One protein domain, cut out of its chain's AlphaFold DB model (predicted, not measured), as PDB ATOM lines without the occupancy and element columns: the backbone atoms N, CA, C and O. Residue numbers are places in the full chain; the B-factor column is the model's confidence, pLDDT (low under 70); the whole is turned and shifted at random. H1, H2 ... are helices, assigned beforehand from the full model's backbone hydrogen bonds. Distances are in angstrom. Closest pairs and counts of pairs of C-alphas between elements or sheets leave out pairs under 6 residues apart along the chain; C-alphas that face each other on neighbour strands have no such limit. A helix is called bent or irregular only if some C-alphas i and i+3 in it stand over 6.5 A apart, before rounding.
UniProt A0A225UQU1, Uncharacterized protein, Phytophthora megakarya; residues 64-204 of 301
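What this domain is: This is residues 64 to 204 of the 301 residues of an uncharacterized protein of Phytophthora megakarya (UniProt A0A225UQU1). The long, kinked helix H2 makes an arm, with H1 folded back at its start; H3, H4, H5 and loops make a loose head. The 141 printed residues, all helix in class, hold five named helices, H1 to H5 in order, and no named strand. The whole is loose, with radius of gyration of the C-alphas 20.2 A, and spans 63 by 33 by 30 A.

How they stand to each other: H1, residues 64 to 75, touches H2, residues 82 to 109, with residues 71 to 75 alone; the closest C-alphas, of Leu 75 and Arg 88, are 6.8 A apart. They run opposite ways at a steep tilt of 58 degrees. H2 has a kink of 37 degrees near residue 89 and is only just irregular, C-alphas 88 and 91 being 6.8 A apart. H3, residues 129 to 147, touches H5, residues 168 to 176, with residues 138 to 146 alone; the closest C-alphas, of Ala 142 and Met 172, are 5.4 A apart. H4, residues 158 to 163, touches no helix. Every O i to N i+4 pair is within hydrogen-bond range in H1, H3, H4 and H5, and 22 of 24 in H2.

Where its parts are: H1 begins at C-alpha 64 (142.569, 138.076, 148.055). H2 is 39.6 A long, H3 26.4 A. H5 ends at C-alpha 176 (166.052, 168.684, 160.371).

The domain as a whole: The printed part has no cut. The link H2 to H3 is long. Residues 197 to 204 have pLDDT under 70.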
ATOM      1  N   VAL A  64     143.850 138.787 148.135       85.75
ATOM      2  CA  VAL A  64     142.569 138.076 148.055       85.75
ATOM      3  C   VAL A  64     142.754 136.757 147.312       85.75
ATOM      4  O   VAL A  64     142.321 135.711 147.790       85.75
ATOM      5  N   GLU A  65     143.465 136.777 146.188       87.88
ATOM      6  CA  GLU A  65     143.791 135.581 145.409       87.88
ATOM      7  C   GLU A  65     144.635 134.588 146.212       87.88
ATOM      8  O   GLU A  65     144.361 133.386 146.201       87.88
ATOM      9  N   GLY A  66     145.613 135.080 146.978       89.56
ATOM     10  CA  GLY A  66     146.433 134.264 147.868       89.56
ATOM     11  C   GLY A  66     145.619 133.611 148.988       89.56
ATOM     12  O   GLY A  66     145.788 132.421 149.261       89.56
ATOM     13  N   ILE A  67     144.701 134.352 149.618       88.00
ATOM     14  CA  ILE A  67     143.778 133.809 150.626       88.00
ATOM     15  C   ILE A  67     142.846 132.775 149.993       88.00
ATOM     16  O   ILE A  67     142.686 131.682 150.537       88.00
ATOM     17  N   HIS A  68     142.289 133.067 148.821       87.75
ATOM     18  CA  HIS A  68     141.435 132.136 148.096       87.75
ATOM     19  C   HIS A  68     142.184 130.843 147.736       87.75
ATOM     20  O   HIS A  68     141.658 129.745 147.923       87.75
ATOM     21  N   ALA A  69     143.441 130.938 147.297       90.69
ATOM     22  CA  ALA A  69     144.291 129.779 147.046       90.69
ATOM     23  C   ALA A  69     144.546 128.954 148.320       90.69
ATOM     24  O   ALA A  69     144.492 127.725 148.266       90.69
ATOM     25  N   LYS A  70     144.768 129.606 149.471       90.75
ATOM     26  CA  LYS A  70     144.893 128.926 150.774       90.75
ATOM     27  C   LYS A  70     143.602 128.205 151.161       90.75
ATOM     28  O   LYS A  70     143.673 127.042 151.542       90.75
ATOM     29  N   CYS A  71     142.446 128.847 150.993       89.81
ATOM     30  CA  CYS A  71     141.143 128.240 151.277       89.81
ATOM     31  C   CYS A  71     140.904 127.001 150.407       89.81
ATOM     32  O   CYS A  71     140.559 125.941 150.922       89.81
ATOM     33  N   LYS A  72     141.160 127.096 149.094       89.31
ATOM     34  CA  LYS A  72     141.049 125.951 148.175       89.31
ATOM     35  C   LYS A  72     141.980 124.807 148.570       89.31
ATOM     36  O   LYS A  72     141.554 123.656 148.602       89.31
ATOM     37  N   ARG A  73     143.237 125.120 148.906       92.00
ATOM     38  CA  ARG A  73     144.222 124.124 149.353       92.00
ATOM     39  C   ARG A  73     143.809 123.453 150.663       92.00
ATOM     40  O   ARG A  73     144.042 122.263 150.809       92.00
ATOM     41  N   TRP A  74     143.203 124.198 151.585       92.12
ATOM     42  CA  TRP A  74     142.689 123.657 152.842       92.12
ATOM     43  C   TRP A  74     141.488 122.731 152.626       92.12
ATOM     44  O   TRP A  74     141.420 121.658 153.214       92.12
ATOM     45  N   LEU A  75     140.546 123.131 151.767       91.94
ATOM     46  CA  LEU A  75     139.342 122.347 151.492       91.94
ATOM     47  C   LEU A  75     139.637 121.039 150.755       91.94
ATOM     48  O   LEU A  75     138.935 120.060 150.996       91.94
ATOM     49  N   GLN A  76     140.623 121.038 149.847       90.19
ATOM     50  CA  GLN A  76     141.053 119.899 149.012       90.19
ATOM     51  C   GLN A  76     139.974 119.290 148.094       90.19
ATOM     52  O   GLN A  76     140.269 118.412 147.291       90.19
ATOM     53  N   THR A  77     138.732 119.767 148.169       85.81
ATOM     54  CA  THR A  77     137.605 119.320 147.352       85.81
ATOM     55  C   THR A  77     136.837 120.519 146.810       85.81
ATOM     56  O   THR A  77     136.673 121.534 147.485       85.81
ATOM     57  N   SER A  78     136.341 120.383 145.582       84.00
ATOM     58  CA  SER A  78     135.379 121.300 144.965       84.00
ATOM     59  C   SER A  78     133.922 120.899 145.228       84.00
ATOM     60  O   SER A  78     133.006 121.594 144.795       84.00
ATOM     61  N   ARG A  79     133.692 119.777 145.925       84.31
ATOM     62  CA  ARG A  79     132.366 119.226 146.233       84.31
ATOM     63  C   ARG A  79     132.057 119.391 147.717       84.31
ATOM     64  O   ARG A  79     132.867 119.014 148.563       84.31
ATOM     65  N   GLY A  80     130.867 119.886 148.032       82.81
ATOM     66  CA  GLY A  80     130.375 120.009 149.402       82.81
ATOM     67  C   GLY A  80     129.217 120.995 149.497       82.81
ATOM     68  O   GLY A  80     129.070 121.866 148.643       82.81
ATOM     69  N   SER A  81     128.390 120.854 150.534       91.38
ATOM     70  CA  SER A  81     127.400 121.883 150.866       91.38
ATOM     71  C   SER A  81     128.095 123.114 151.459       91.38
ATOM     72  O   SER A  81     129.209 123.013 151.982       91.38
ATOM     73  N   LEU A  82     127.431 124.272 151.435       90.50
ATOM     74  CA  LEU A  82     127.957 125.491 152.060       90.50
ATOM     75  C   LEU A  82     128.270 125.285 153.553       90.50
ATOM     76  O   LEU A  82     129.302 125.748 154.035       90.50
ATOM     77  N   LEU A  83     127.430 124.523 154.263       90.75
ATOM     78  CA  LEU A  83     127.656 124.165 155.664       90.75
ATOM     79  C   LEU A  83     128.940 123.341 155.834       90.75
ATOM     80  O   LEU A  83     129.748 123.629 156.714       90.75
ATOM     81  N   THR A  84     129.167 122.363 154.953       88.12
ATOM     82  CA  THR A  84     130.386 121.540 154.957       88.12
ATOM     83  C   THR A  84     131.635 122.392 154.728       88.12
ATOM     84  O   THR A  84     132.649 122.190 155.393       88.12
ATOM     85  N   VAL A  85     131.568 123.361 153.808       90.50
ATOM     86  CA  VAL A  85     132.670 124.300 153.538       90.50
ATOM     87  C   VAL A  85     132.971 125.149 154.772       90.50
ATOM     88  O   VAL A  85     134.130 125.241 155.175       90.50
ATOM     89  N   PHE A  86     131.939 125.721 155.398       91.44
ATOM     90  CA  PHE A  86     132.087 126.525 156.609       91.44
ATOM     91  C   PHE A  86     132.716 125.724 157.755       91.44
ATOM     92  O   PHE A  86     133.736 126.135 158.304       91.44
ATOM     93  N   GLN A  87     132.168 124.544 158.065       93.19
ATOM     94  CA  GLN A  87     132.675 123.676 159.134       93.19
ATOM     95  C   GLN A  87     134.129 123.260 158.900       93.19
ATOM     96  O   GLN A  87     134.930 123.271 159.832       93.19
ATOM     97  N   ARG A  88     134.503 122.939 157.655       91.94
ATOM     98  CA  ARG A  88     135.884 122.565 157.321       91.94
ATOM     99  C   ARG A  88     136.856 123.729 157.424       91.94
ATOM    100  O   ARG A  88     138.005 123.509 157.793       91.94
ATOM    101  N   LEU A  89     136.436 124.944 157.088       93.75
ATOM    102  CA  LEU A  89     137.304 126.116 157.165       93.75
ATOM    103  C   LEU A  89     137.357 126.743 158.564       93.75
ATOM    104  O   LEU A  89     138.302 127.473 158.852       93.75
ATOM    105  N   LEU A  90     136.397 126.463 159.447       94.19
ATOM    106  CA  LEU A  90     136.355 127.043 160.791       94.19
ATOM    107  C   LEU A  90     137.657 126.816 161.599       94.19
ATOM    108  O   LEU A  90     138.180 127.793 162.149       94.19
ATOM    109  N   PRO A  91     138.267 125.610 161.629       94.19
ATOM    110  CA  PRO A  91     139.565 125.407 162.278       94.19
ATOM    111  C   PRO A  91     140.693 126.231 161.646       94.19
ATOM    112  O   PRO A  91     141.537 126.778 162.359       94.19
ATOM    113  N   TRP A  92     140.695 126.375 160.316       92.62
ATOM    114  CA  TRP A  92     141.679 127.196 159.605       92.62
ATOM    115  C   TRP A  92     141.548 128.679 159.951       92.62
ATOM    116  O   TRP A  92     142.554 129.333 160.233       92.62
ATOM    117  N   TRP A  93     140.320 129.201 159.985       91.12
ATOM    118  CA  TRP A  93     140.051 130.574 160.410       91.12
ATOM    119  C   TRP A  93     140.483 130.804 161.851       91.12
ATOM    120  O   TRP A  93     141.169 131.782 162.131       91.12
ATOM    121  N   THR A  94     140.151 129.872 162.744       94.06
ATOM    122  CA  THR A  94     140.533 129.944 164.159       94.06
ATOM    123  C   THR A  94     142.054 129.967 164.314       94.06
ATOM    124  O   THR A  94     142.597 130.818 165.015       94.06
ATOM    125  N   SER A  95     142.769 129.086 163.610       92.56
ATOM    126  CA  SER A  95     144.239 129.056 163.601       92.56
ATOM    127  C   SER A  95     144.848 130.339 163.020       92.56
ATOM    128  O   SER A  95     145.802 130.894 163.572       92.56
ATOM    129  N   SER A  96     144.258 130.868 161.944       90.62
ATOM    130  CA  SER A  96     144.691 132.120 161.315       90.62
ATOM    131  C   SER A  96     144.485 133.321 162.243       90.62
ATOM    132  O   SER A  96     145.387 134.146 162.384       90.62
ATOM    133  N   ALA A  97     143.340 133.393 162.928       90.75
ATOM    134  CA  ALA A  97     143.042 134.428 163.912       90.75
ATOM    135  C   ALA A  97     144.003 134.362 165.109       90.75
ATOM    136  O   ALA A  97     144.558 135.387 165.505       90.75
ATOM    137  N   ARG A  98     144.285 133.160 165.635       92.19
ATOM    138  CA  ARG A  98     145.271 132.962 166.713       92.19
ATOM    139  C   ARG A  98     146.675 133.379 166.284       92.19
ATOM    140  O   ARG A  98     147.362 134.066 167.032       92.19
ATOM    141  N   SER A  99     147.076 133.018 165.068       92.62
ATOM    142  CA  SER A  99     148.374 133.400 164.500       92.62
ATOM    143  C   SER A  99     148.505 134.919 164.342       92.62
ATOM    144  O   SER A  99     149.554 135.481 164.649       92.62
ATOM    145  N   LEU A 100     147.438 135.598 163.904       89.56
ATOM    146  CA  LEU A 100     147.398 137.059 163.823       89.56
ATOM    147  C   LEU A 100     147.471 137.706 165.213       89.56
ATOM    148  O   LEU A 100     148.246 138.638 165.401       89.56
ATOM    149  N   SER A 101     146.721 137.188 166.188       90.25
ATOM    150  CA  SER A 101     146.771 137.661 167.577       90.25
ATOM    151  C   SER A 101     148.178 137.532 168.160       90.25
ATOM    152  O   SER A 101     148.688 138.487 168.738       90.25
ATOM    153  N   LEU A 102     148.840 136.391 167.951       92.56
ATOM    154  CA  LEU A 102     150.216 136.174 168.395       92.56
ATOM    155  C   LEU A 102     151.193 137.147 167.722       92.56
ATOM    156  O   LEU A 102     152.106 137.657 168.369       92.56
ATOM    157  N   LEU A 103     151.002 137.433 166.431       91.19
ATOM    158  CA  LEU A 103     151.799 138.433 165.722       91.19
ATOM    159  C   LEU A 103     151.604 139.839 166.310       91.19
ATOM    160  O   LEU A 103     152.588 140.563 166.461       91.19
ATOM    161  N   CYS A 104     150.372 140.221 166.653       89.56
ATOM    162  CA  CYS A 104     150.095 141.489 167.323       89.56
ATOM    163  C   CYS A 104     150.778 141.559 168.695       89.56
ATOM    164  O   CYS A 104     151.517 142.507 168.940       89.56
ATOM    165  N   GLU A 105     150.641 140.538 169.545       91.12
ATOM    166  CA  GLU A 105     151.321 140.511 170.852       91.12
ATOM    167  C   GLU A 105     152.845 140.551 170.713       91.12
ATOM    168  O   GLU A 105     153.534 141.262 171.447       91.12
ATOM    169  N   ARG A 106     153.399 139.865 169.709       92.00
ATOM    170  CA  ARG A 106     154.830 139.946 169.407       92.00
ATOM    171  C   ARG A 106     155.247 141.364 169.019       92.00
ATOM    172  O   ARG A 106     156.286 141.825 169.476       92.00
ATOM    173  N   ASN A 107     154.448 142.059 168.208       91.75
ATOM    174  CA  ASN A 107     154.710 143.458 167.864       91.75
ATOM    175  C   ASN A 107     154.612 144.381 169.093       91.75
ATOM    176  O   ASN A 107     155.359 145.351 169.157       91.75
ATOM    177  N   ALA A 108     153.730 144.078 170.054       90.38
ATOM    178  CA  ALA A 108     153.556 144.845 171.293       90.38
ATOM    179  C   ALA A 108     154.681 144.622 172.319       90.38
ATOM    180  O   ALA A 108     154.896 145.448 173.202       90.38
ATOM    181  N   THR A 109     155.412 143.513 172.225       90.38
ATOM    182  CA  THR A 109     156.418 143.117 173.225       90.38
ATOM    183  C   THR A 109     157.843 143.266 172.695       90.38
ATOM    184  O   THR A 109     158.708 143.865 173.346       90.38
ATOM    185  N   ILE A 110     158.100 142.780 171.482       89.38
ATOM    186  CA  ILE A 110     159.442 142.679 170.910       89.38
ATOM    187  C   ILE A 110     159.689 143.824 169.931       89.38
ATOM    188  O   ILE A 110     159.026 143.953 168.905       89.38
ATOM    189  N   ALA A 111     160.721 144.616 170.220       89.00
ATOM    190  CA  ALA A 111     161.238 145.635 169.319       89.00
ATOM    191  C   ALA A 111     162.442 145.078 168.537       89.00
ATOM    192  O   ALA A 111     163.469 144.788 169.157       89.00
ATOM    193  N   PRO A 112     162.366 144.930 167.200       90.19
ATOM    194  CA  PRO A 112     163.517 144.534 166.390       90.19
ATOM    195  C   PRO A 112     164.677 145.518 166.550       90.19
ATOM    196  O   PRO A 112     164.442 146.723 166.588       90.19
ATOM    197  N   HIS A 113     165.920 145.029 166.549       90.19
ATOM    198  CA  HIS A 113     167.111 145.852 166.802       90.19
ATOM    199  C   HIS A 113     167.196 147.116 165.925       90.19
ATOM    200  O   HIS A 113     167.427 148.210 166.428       90.19
ATOM    201  N   ARG A 114     166.875 147.008 164.628       89.19
ATOM    202  CA  ARG A 114     166.825 148.155 163.697       89.19
ATOM    203  C   ARG A 114     165.888 149.281 164.162       89.19
ATOM    204  O   ARG A 114     166.146 150.450 163.893       89.19
ATOM    205  N   LEU A 115     164.797 148.931 164.841       90.00
ATOM    206  CA  LEU A 115     163.779 149.867 165.313       90.00
ATOM    207  C   LEU A 115     164.037 150.345 166.750       90.00
ATOM    208  O   LEU A 115     163.256 151.131 167.260       90.00
ATOM    209  N   GLN A 116     165.131 149.932 167.401       88.69
ATOM    210  CA  GLN A 116     165.476 150.363 168.768       88.69
ATOM    211  C   GLN A 116     166.165 151.739 168.825       88.69
ATOM    212  O   GLN A 116     166.516 152.211 169.902       88.69
ATOM    213  N   SER A 117     166.368 152.403 167.683       87.19
ATOM    214  CA  SER A 117     166.942 153.754 167.655       87.19
ATOM    215  C   SER A 117     166.029 154.789 168.334       87.19
ATOM    216  O   SER A 117     164.803 154.690 168.274       87.19
ATOM    217  N   ASN A 118     166.627 155.823 168.943       87.31
ATOM    218  CA  ASN A 118     165.917 156.845 169.735       87.31
ATOM    219  C   ASN A 118     164.748 157.512 168.977       87.31
ATOM    220  O   ASN A 118     163.718 157.819 169.572       87.31
ATOM    221  N   ARG A 119     164.862 157.662 167.650       88.75
ATOM    222  CA  ARG A 119     163.809 158.212 166.772       88.75
ATOM    223  C   ARG A 119     162.491 157.429 166.785       88.75
ATOM    224  O   ARG A 119     161.449 158.023 166.540       88.75
ATOM    225  N   TYR A 120     162.519 156.132 167.094       91.75
ATOM    226  CA  TYR A 120     161.321 155.287 167.141       91.75
ATOM    227  C   TYR A 120     160.855 154.967 168.567       91.75
ATOM    228  O   TYR A 120     159.845 154.287 168.736       91.75
ATOM    229  N   SER A 121     161.552 155.466 169.591       90.62
ATOM    230  CA  SER A 121     161.284 155.148 171.004       90.62
ATOM    231  C   SER A 121     159.820 155.343 171.420       90.62
ATOM    232  O   SER A 121     159.294 154.531 172.173       90.62
ATOM    233  N   ALA A 122     159.145 156.363 170.883       91.50
ATOM    234  CA  ALA A 122     157.752 156.683 171.201       91.50
ATOM    235  C   ALA A 122     156.702 155.865 170.420       91.50
ATOM    236  O   ALA A 122     155.532 155.874 170.788       91.50
ATOM    237  N   VAL A 123     157.087 155.185 169.333       93.88
ATOM    238  CA  VAL A 123     156.153 154.468 168.435       93.88
ATOM    239  C   VAL A 123     156.355 152.958 168.419       93.88
ATOM    240  O   VAL A 123     155.451 152.208 168.048       93.88
ATOM    241  N   VAL A 124     157.533 152.493 168.828       93.12
ATOM    242  CA  VAL A 124     157.838 151.073 169.008       93.12
ATOM    243  C   VAL A 124     156.854 150.461 170.001       93.12
ATOM    244  O   VAL A 124     156.472 151.101 170.975       93.12
ATOM    245  N   ARG A 125     156.427 149.219 169.740       92.31
ATOM    246  CA  ARG A 125     155.406 148.476 170.508       92.31
ATOM    247  C   ARG A 125     153.980 149.040 170.453       92.31
ATOM    248  O   ARG A 125     153.046 148.316 170.779       92.31
ATOM    249  N   VAL A 126     153.790 150.272 169.983       92.38
ATOM    250  CA  VAL A 126     152.467 150.886 169.775       92.38
ATOM    251  C   VAL A 126     152.007 150.712 168.330       92.38
ATOM    252  O   VAL A 126     150.860 150.349 168.072       92.38
ATOM    253  N   ILE A 127     152.917 150.928 167.381       94.00
ATOM    254  CA  ILE A 127     152.677 150.811 165.943       94.00
ATOM    255  C   ILE A 127     153.192 149.464 165.434       94.00
ATOM    256  O   ILE A 127     154.211 148.941 165.893       94.00
ATOM    257  N   THR A 128     152.477 148.877 164.475       93.94
ATOM    258  CA  THR A 128     152.873 147.607 163.864       93.94
ATOM    259  C   THR A 128     154.274 147.684 163.257       93.94
ATOM    260  O   THR A 128     154.648 148.656 162.599       93.94
ATOM    261  N   ILE A 129     155.043 146.599 163.405       94.12
ATOM    262  CA  ILE A 129     156.403 146.497 162.850       94.12
ATOM    263  C   ILE A 129     156.401 146.707 161.329       94.12
ATOM    264  O   ILE A 129     157.347 147.266 160.777       94.12
ATOM    265  N   TRP A 130     155.340 146.278 160.635       93.75
ATOM    266  CA  TRP A 130     155.204 146.495 159.195       93.75
ATOM    267  C   TRP A 130     155.187 147.987 158.843       93.75
ATOM    268  O   TRP A 130     155.972 148.409 157.994       93.75
ATOM    269  N   ALA A 131     154.357 148.782 159.527       94.88
ATOM    270  CA  ALA A 131     154.254 150.219 159.288       94.88
ATOM    271  C   ALA A 131     155.570 150.930 159.621       94.88
ATOM    272  O   ALA A 131     156.056 151.713 158.812       94.88
ATOM    273  N   LEU A 132     156.213 150.570 160.737       95.44
ATOM    274  CA  LEU A 132     157.525 151.115 161.097       95.44
ATOM    275  C   LEU A 132     158.601 150.783 160.056       95.44
ATOM    276  O   LEU A 132     159.399 151.645 159.709       95.44
ATOM    277  N   ASN A 133     158.604 149.571 159.497       94.81
ATOM    278  CA  ASN A 133     159.525 149.212 158.416       94.81
ATOM    279  C   ASN A 133     159.234 149.969 157.112       94.81
ATOM    280  O   ASN A 133     160.162 150.267 156.362       94.81
ATOM    281  N   ALA A 134     157.966 150.255 156.807       94.56
ATOM    282  CA  ALA A 134     157.601 151.089 155.665       94.56
ATOM    283  C   ALA A 134     158.078 152.537 155.870       94.56
ATOM    284  O   ALA A 134     158.701 153.109 154.976       94.56
ATOM    285  N   THR A 135     157.878 153.087 157.070       95.19
ATOM    286  CA  THR A 135     158.391 154.403 157.464       95.19
ATOM    287  C   THR A 135     159.917 154.450 157.450       95.19
ATOM    288  O   THR A 135     160.465 155.413 156.937       95.19
ATOM    289  N   ASP A 136     160.620 153.409 157.903       94.56
ATOM    290  CA  ASP A 136     162.092 153.343 157.883       94.56
ATOM    291  C   ASP A 136     162.666 153.410 156.461       94.56
ATOM    292  O   ASP A 136     163.705 154.028 156.229       94.56
ATOM    293  N   LYS A 137     161.972 152.822 155.478       94.50
ATOM    294  CA  LYS A 137     162.349 152.960 154.062       94.50
ATOM    295  C   LYS A 137     162.215 154.407 153.590       94.50
ATOM    296  O   LYS A 137     163.126 154.920 152.948       94.50
ATOM    297  N   LEU A 138     161.108 155.074 153.922       93.94
ATOM    298  CA  LEU A 138     160.924 156.491 153.595       93.94
ATOM    299  C   LEU A 138     161.902 157.392 154.341       93.94
ATOM    300  O   LEU A 138     162.348 158.388 153.785       93.94
ATOM    301  N   TRP A 139     162.247 157.031 155.572       93.69
ATOM    302  CA  TRP A 139     163.203 157.758 156.388       93.69
ATOM    303  C   TRP A 139     164.581 157.765 155.735       93.69
ATOM    304  O   TRP A 139     165.178 158.823 155.578       93.69
ATOM    305  N   LYS A 140     165.061 156.605 155.275       93.25
ATOM    306  CA  LYS A 140     166.322 156.514 154.522       93.25
ATOM    307  C   LYS A 140     166.286 157.359 153.256       93.25
ATOM    308  O   LYS A 140     167.244 158.066 152.967       93.25
ATOM    309  N   ASN A 141     165.165 157.345 152.535       92.69
ATOM    310  CA  ASN A 141     165.000 158.207 151.368       92.69
ATOM    311  C   ASN A 141     165.062 159.696 151.762       92.69
ATOM    312  O   ASN A 141     165.744 160.474 151.100       92.69
ATOM    313  N   ALA A 142     164.424 160.097 152.865       92.25
ATOM    314  CA  ALA A 142     164.506 161.460 153.391       92.25
ATOM    315  C   ALA A 142     165.950 161.853 153.757       92.25
ATOM    316  O   ALA A 142     166.408 162.919 153.355       92.25
ATOM    317  N   GLU A 143     166.690 160.976 154.442       92.44
ATOM    318  CA  GLU A 143     168.111 161.180 154.758       92.44
ATOM    319  C   GLU A 143     168.945 161.373 153.484       92.44
ATOM    320  O   GLU A 143     169.746 162.303 153.416       92.44
ATOM    321  N   THR A 144     168.722 160.559 152.442       92.25
ATOM    322  CA  THR A 144     169.444 160.710 151.166       92.25
ATOM    323  C   THR A 144     169.155 162.041 150.478       92.25
ATOM    324  O   THR A 144     170.085 162.680 149.993       92.25
ATOM    325  N   VAL A 145     167.899 162.498 150.485       90.31
ATOM    326  CA  VAL A 145     167.495 163.787 149.899       90.31
ATOM    327  C   VAL A 145     168.164 164.950 150.631       90.31
ATOM    328  O   VAL A 145     168.661 165.875 149.985       90.31
ATOM    329  N   ILE A 146     168.219 164.894 151.966       89.06
ATOM    330  CA  ILE A 146     168.857 165.921 152.800       89.06
ATOM    331  C   ILE A 146     170.373 165.933 152.576       89.06
ATOM    332  O   ILE A 146     170.939 166.989 152.293       89.06
ATOM    333  N   TYR A 147     171.028 164.770 152.652       90.12
ATOM    334  CA  TYR A 147     172.480 164.654 152.495       90.12
ATOM    335  C   TYR A 147     172.950 165.106 151.107       90.12
ATOM    336  O   TYR A 147     173.924 165.846 150.987       90.12
ATOM    337  N   GLN A 148     172.221 164.716 150.057       90.31
ATOM    338  CA  GLN A 148     172.537 165.080 148.673       90.31
ATOM    339  C   GLN A 148     172.045 166.485 148.283       90.31
ATOM    340  O   GLN A 148     172.220 166.882 147.135       90.31
ATOM    341  N   ARG A 149     171.433 167.238 149.213       84.88
ATOM    342  CA  ARG A 149     170.891 168.593 148.994       84.88
ATOM    343  C   ARG A 149     169.995 168.696 147.751       84.88
ATOM    344  O   ARG A 149     170.033 169.691 147.029       84.88
ATOM    345  N   GLN A 150     169.193 167.664 147.495       84.19
ATOM    346  CA  GLN A 150     168.300 167.648 146.339       84.19
ATOM    347  C   GLN A 150     167.177 168.686 146.486       84.19
ATOM    348  O   GLN A 150     166.777 169.059 147.595       84.19
ATOM    349  N   THR A 151     166.645 169.141 145.350       79.25
ATOM    350  CA  THR A 151     165.518 170.074 145.318       79.25
ATOM    351  C   THR A 151     164.274 169.431 145.923       79.25
ATOM    352  O   THR A 151     163.888 168.305 145.604       79.25
ATOM    353  N   ARG A 152     163.634 170.158 146.843       79.81
ATOM    354  CA  ARG A 152     162.458 169.669 147.562       79.81
ATOM    355  C   ARG A 152     161.219 169.931 146.730       79.81
ATOM    356  O   ARG A 152     160.956 171.061 146.330       79.81
ATOM    357  N   THR A 153     160.426 168.893 146.522       81.25
ATOM    358  CA  THR A 153     159.060 169.065 146.038       81.25
ATOM    359  C   THR A 153     158.162 169.495 147.191       81.25
ATOM    360  O   THR A 153     158.401 169.135 148.345       81.25
ATOM    361  N   ASN A 154     157.107 170.249 146.894       84.38
ATOM    362  CA  ASN A 154     156.088 170.555 147.890       84.38
ATOM    363  C   ASN A 154     155.302 169.288 148.254       84.38
ATOM    364  O   ASN A 154     155.006 168.447 147.400       84.38
ATOM    365  N   CYS A 155     154.947 169.149 149.532       87.25
ATOM    366  CA  CYS A 155     154.149 168.020 149.993       87.25
ATOM    367  C   CYS A 155     152.722 168.119 149.446       87.25
ATOM    368  O   CYS A 155     151.979 169.035 149.786       87.25
ATOM    369  N   SER A 156     152.310 167.135 148.646       86.62
ATOM    370  CA  SER A 156     150.925 167.024 148.165       86.62
ATOM    371  C   SER A 156     149.968 166.457 149.233       86.62
ATOM    372  O   SER A 156     148.749 166.519 149.086       86.62
ATOM    373  N   GLY A 157     150.495 165.849 150.304       88.44
ATOM    374  CA  GLY A 157     149.706 165.185 151.354       88.44
ATOM    375  C   GLY A 157     149.008 163.888 150.913       88.44
ATOM    376  O   GLY A 157     148.445 163.172 151.741       88.44
ATOM    377  N   THR A 158     149.077 163.537 149.626       90.12
ATOM    378  CA  THR A 158     148.470 162.333 149.039       90.12
ATOM    379  C   THR A 158     148.977 161.055 149.689       90.12
ATOM    380  O   THR A 158     148.176 160.185 150.010       90.12
ATOM    381  N   TYR A 159     150.281 160.950 149.958       91.81
ATOM    382  CA  TYR A 159     150.852 159.760 150.590       91.81
ATOM    383  C   TYR A 159     150.232 159.486 151.965       91.81
ATOM    384  O   TYR A 159     149.744 158.383 152.218       91.81
ATOM    385  N   ARG A 160     150.178 160.510 152.827       92.25
ATOM    386  CA  ARG A 160     149.568 160.395 154.157       92.25
ATOM    387  C   ARG A 160     148.078 160.095 154.061       92.25
ATOM    388  O   ARG A 160     147.571 159.256 154.801       92.25
ATOM    389  N   ARG A 161     147.381 160.700 153.096       90.94
ATOM    390  CA  ARG A 161     145.962 160.433 152.838       90.94
ATOM    391  C   ARG A 161     145.702 158.982 152.431       90.94
ATOM    392  O   ARG A 161     144.822 158.365 153.023       90.94
ATOM    393  N   MET A 162     146.468 158.452 151.477       92.12
ATOM    394  CA  MET A 162     146.299 157.101 150.930       92.12
ATOM    395  C   MET A 162     146.736 156.018 151.914       92.12
ATOM    396  O   MET A 162     146.018 155.039 152.104       92.12
ATOM    397  N   HIS A 163     147.909 156.184 152.530       92.31
ATOM    398  CA  HIS A 163     148.539 155.146 153.341       92.31
ATOM    399  C   HIS A 163     148.283 155.285 154.839       92.31
ATOM    400  O   HIS A 163     148.470 154.308 155.553       92.31
ATOM    401  N   GLY A 164     147.884 156.456 155.344       93.38
ATOM    402  CA  GLY A 164     147.791 156.688 156.789       93.38
ATOM    403  C   GLY A 164     149.151 156.637 157.498       93.38
ATOM    404  O   GLY A 164     149.218 156.299 158.676       93.38
ATOM    405  N   LEU A 165     150.233 156.900 156.763       95.38
ATOM    406  CA  LEU A 165     151.617 156.893 157.238       95.38
ATOM    407  C   LEU A 165     152.224 158.294 157.087       95.38
ATOM    408  O   LEU A 165     151.802 159.030 156.185       95.38
ATOM    409  N   PRO A 166     153.238 158.652 157.892       94.94
ATOM    410  CA  PRO A 166     153.959 159.903 157.705       94.94
ATOM    411  C   PRO A 166     154.594 159.949 156.313       94.94
ATOM    412  O   PRO A 166     155.173 158.965 155.840       94.94
ATOM    413  N   CYS A 167     154.461 161.083 155.628       93.62
ATOM    414  CA  CYS A 167     155.056 161.257 154.305       93.62
ATOM    415  C   CYS A 167     156.548 161.597 154.406       93.62
ATOM    416  O   CYS A 167     157.038 162.017 155.453       93.62
ATOM    417  N   ILE A 168     157.274 161.472 153.291       93.12
ATOM    418  CA  ILE A 168     158.708 161.793 153.245       93.12
ATOM    419  C   ILE A 168     159.002 163.219 153.740       93.12
ATOM    420  O   ILE A 168     159.953 163.415 154.487       93.12
ATOM    421  N   HIS A 169     158.151 164.197 153.410       92.56
ATOM    422  CA  HIS A 169     158.327 165.592 153.820       92.56
ATOM    423  C   HIS A 169     158.186 165.798 155.330       92.56
ATOM    424  O   HIS A 169     158.915 166.601 155.901       92.56
ATOM    425  N   GLU A 170     157.284 165.074 155.994       92.31
ATOM    426  CA  GLU A 170     157.159 165.110 157.458       92.31
ATOM    427  C   GLU A 170     158.396 164.507 158.122       92.31
ATOM    428  O   GLU A 170     158.939 165.097 159.053       92.31
ATOM    429  N   LEU A 171     158.900 163.387 157.593       93.44
ATOM    430  CA  LEU A 171     160.131 162.773 158.092       93.44
ATOM    431  C   LEU A 171     161.340 163.696 157.909       93.44
ATOM    432  O   LEU A 171     162.151 163.813 158.822       93.44
ATOM    433  N   MET A 172     161.437 164.406 156.780       92.38
ATOM    434  CA  MET A 172     162.489 165.406 156.563       92.38
ATOM    435  C   MET A 172     162.453 166.512 157.622       92.38
ATOM    436  O   MET A 172     163.492 166.842 158.185       92.38
ATOM    437  N   ARG A 173     161.263 167.037 157.955       91.69
ATOM    438  CA  ARG A 173     161.112 168.051 159.017       91.69
ATOM    439  C   ARG A 173     161.551 167.524 160.381       91.69
ATOM    440  O   ARG A 173     162.160 168.261 161.148       91.69
ATOM    441  N   ILE A 174     161.259 166.257 160.678       92.44
ATOM    442  CA  ILE A 174     161.696 165.611 161.921       92.44
ATOM    443  C   ILE A 174     163.226 165.498 161.955       92.44
ATOM    444  O   ILE A 174     163.834 165.861 162.958       92.44
ATOM    445  N   ILE A 175     163.856 165.046 160.866       91.62
ATOM    446  CA  ILE A 175     165.319 164.919 160.777       91.62
ATOM    447  C   ILE A 175     165.995 166.282 160.972       91.62
ATOM    448  O   ILE A 175     166.927 166.397 161.761       91.62
ATOM    449  N   GLU A 176     165.496 167.324 160.306       91.19
ATOM    450  CA  GLU A 176     166.052 168.684 160.371       91.19
ATOM    451  C   GLU A 176     165.894 169.348 161.737       91.19
ATOM    452  O   GLU A 176     166.693 170.208 162.096       91.19
ATOM    453  N   SER A 177     164.899 168.926 162.521       88.81
ATOM    454  CA  SER A 177     164.695 169.416 163.886       88.81
ATOM    455  C   SER A 177     165.762 168.942 164.881       88.81
ATOM    456  O   SER A 177     165.702 169.311 166.048       88.81
ATOM    457  N   ASN A 178     166.708 168.088 164.458       84.19
ATOM    458  CA  ASN A 178     167.818 167.581 165.274       84.19
ATOM    459  C   ASN A 178     167.408 167.015 166.652       84.19
ATOM    460  O   ASN A 178     168.208 166.984 167.583       84.19
ATOM    461  N   GLY A 179     166.179 166.498 166.770       81.12
ATOM    462  CA  GLY A 179     165.673 165.849 167.981       81.12
ATOM    463  C   GLY A 179     164.607 166.627 168.752       81.12
ATOM    464  O   GLY A 179     164.024 166.042 169.669       81.12
ATOM    465  N   ASP A 180     164.300 167.868 168.361       85.06
ATOM    466  CA  ASP A 180     163.209 168.655 168.957       85.06
ATOM    467  C   ASP A 180     161.842 168.028 168.663       85.06
ATOM    468  O   ASP A 180     160.964 167.938 169.526       85.06
ATOM    469  N   ILE A 181     161.665 167.542 167.433       89.12
ATOM    470  CA  ILE A 181     160.472 166.820 167.012       89.12
ATOM    471  C   ILE A 181     160.815 165.332 166.981       89.12
ATOM    472  O   ILE A 181     161.826 164.906 166.428       89.12
ATOM    473  N   LYS A 182     159.941 164.517 167.571       89.00
ATOM    474  CA  LYS A 182     160.014 163.056 167.509       89.00
ATOM    475  C   LYS A 182     158.765 162.505 166.852       89.00
ATOM    476  O   LYS A 182     157.701 163.117 166.922       89.00
ATOM    477  N   LEU A 183     158.913 161.330 166.257       93.19
ATOM    478  CA  LEU A 183     157.810 160.599 165.661       93.19
ATOM    479  C   LEU A 183     156.841 160.142 166.757       93.19
ATOM    480  O   LEU A 183     157.267 159.534 167.741       93.19
ATOM    481  N   LYS A 184     155.551 160.436 166.596       93.25
ATOM    482  CA  LYS A 184     154.510 160.130 167.586       93.25
ATOM    483  C   LYS A 184     153.531 159.090 167.042       93.25
ATOM    484  O   LYS A 184     153.330 159.011 165.831       93.25
ATOM    485  N   PRO A 185     152.842 158.326 167.908       92.69
ATOM    486  CA  PRO A 185     151.788 157.412 167.461       92.69
ATOM    487  C   PRO A 185     150.664 158.106 166.677       92.69
ATOM    488  O   PRO A 185     150.110 157.513 165.758       92.69
ATOM    489  N   SER A 186     150.380 159.379 166.977       91.94
ATOM    490  CA  SER A 186     149.408 160.219 166.257       91.94
ATOM    491  C   SER A 186     149.785 160.509 164.800       91.94
ATOM    492  O   SER A 186     148.944 160.956 164.021       91.94
ATOM    493  N   ASP A 187     151.043 160.276 164.415       92.12
ATOM    494  CA  ASP A 187     151.483 160.412 163.026       92.12
ATOM    495  C   ASP A 187     151.017 159.248 162.143       92.12
ATOM    496  O   ASP A 187     151.077 159.328 160.916       92.12
ATOM    497  N   PHE A 188     150.508 158.188 162.772       94.38
ATOM    498  CA  PHE A 188     150.017 156.984 162.132       94.38
ATOM    499  C   PHE A 188     148.505 156.870 162.288       94.38
ATOM    500  O   PHE A 188     147.950 157.076 163.367       94.38
ATOM    501  N   ASP A 189     147.845 156.464 161.209       93.25
ATOM    502  CA  ASP A 189     146.439 156.081 161.244       93.25
ATOM    503  C   ASP A 189     146.229 154.876 162.179       93.25
ATOM    504  O   ASP A 189     147.077 153.976 162.253       93.25
ATOM    505  N   ALA A 190     145.087 154.847 162.874       91.00
ATOM    506  CA  ALA A 190     144.719 153.790 163.817       91.00
ATOM    507  C   ALA A 190     144.764 152.385 163.189       91.00
ATOM    508  O   ALA A 190     145.006 151.401 163.888       91.00
ATOM    509  N   HIS A 191     144.610 152.278 161.862       90.44
ATOM    510  CA  HIS A 191     144.813 151.031 161.123       90.44
ATOM    511  C   HIS A 191     146.158 150.349 161.436       90.44
ATOM    512  O   HIS A 191     146.224 149.116 161.497       90.44
ATOM    513  N   TRP A 192     147.212 151.143 161.662       93.12
ATOM    514  CA  TRP A 192     148.580 150.679 161.894       93.12
ATOM    515  C   TRP A 192     148.931 150.442 163.358       93.12
ATOM    516  O   TRP A 192     150.067 150.052 163.639       93.12
ATOM    517  N   TRP A 193     148.006 150.673 164.284       92.56
ATOM    518  CA  TRP A 193     148.242 150.450 165.705       92.56
ATOM    519  C   TRP A 193     148.199 148.949 166.009       92.56
ATOM    520  O   TRP A 193     147.431 148.196 165.409       92.56
ATOM    521  N   VAL A 194     149.060 148.489 166.920       90.44
ATOM    522  CA  VAL A 194     149.144 147.068 167.298       90.44
ATOM    523  C   VAL A 194     147.867 146.620 168.002       90.44
ATOM    524  O   VAL A 194     147.314 145.573 167.666       90.44
ATOM    525  N   ARG A 195     147.398 147.437 168.948       85.75
ATOM    526  CA  ARG A 195     146.101 147.293 169.611       85.75
ATOM    527  C   ARG A 195     145.173 148.354 169.044       85.75
ATOM    528  O   ARG A 195     145.484 149.541 169.102       85.75
ATOM    529  N   ARG A 196     144.063 147.918 168.452       75.75
ATOM    530  CA  ARG A 196     143.075 148.789 167.782       75.75
ATOM    531  C   ARG A 196     141.858 149.043 168.671       75.75
ATOM    532  O   ARG A 196     140.833 149.543 168.222       75.75
ATOM    533  N   ASP A 197     141.991 148.693 169.942       60.44
ATOM    534  CA  ASP A 197     140.903 148.295 170.825       60.44
ATOM    535  C   ASP A 197     140.112 149.489 171.400       60.44
ATOM    536  O   ASP A 197     139.293 149.302 172.289       60.44
ATOM    537  N   PHE A 198     140.309 150.714 170.891       51.56
ATOM    538  CA  PHE A 198     139.688 151.928 171.447       51.56
ATOM    539  C   PHE A 198     138.751 152.696 170.511       51.56
ATOM    540  O   PHE A 198     138.154 153.674 170.943       51.56
ATOM    541  N   HIS A 199     138.528 152.228 169.281       47.41
ATOM    542  CA  HIS A 199     137.453 152.745 168.427       47.41
ATOM    543  C   HIS A 199     136.828 151.605 167.621       47.41
ATOM    544  O   HIS A 199     136.984 151.506 166.406       47.41
ATOM    545  N   TYR A 200     136.127 150.706 168.314       43.56
ATOM    546  CA  TYR A 200     135.117 149.887 167.656       43.56
ATOM    547  C   TYR A 200     133.994 150.833 167.222       43.56
ATOM    548  O   TYR A 200     133.161 151.204 168.042       43.56
ATOM    549  N   ASP A 201     134.016 151.279 165.967       46.06
ATOM    550  CA  ASP A 201     132.840 151.871 165.340       46.06
ATOM    551  C   ASP A 201     131.898 150.715 164.957       46.06
ATOM    552  O   ASP A 201     132.224 149.942 164.046       46.06
ATOM    553  N   PRO A 202     130.744 150.549 165.632       46.38
ATOM    554  CA  PRO A 202     129.782 149.498 165.309       46.38
ATOM    555  C   PRO A 202     129.279 149.589 163.859       46.38
ATOM    556  O   PRO A 202     128.824 148.586 163.310       46.38
ATOM    557  N   SER A 203     129.415 150.759 163.221       50.16
ATOM    558  CA  SER A 203     129.061 151.016 161.820       50.16
ATOM    559  C   SER A 203     129.942 150.258 160.818       50.16
ATOM    560  O   SER A 203     129.551 150.080 159.668       50.16
ATOM    561  N   ALA A 204     131.129 149.788 161.228       48.38
ATOM    562  CA  ALA A 204     132.030 149.000 160.380       48.38
ATOM    563  C   ALA A 204     131.642 147.513 160.297       48.38
ATOM    564  O   ALA A 204     132.319 146.721 159.629       48.38
TER     565      ALA A 204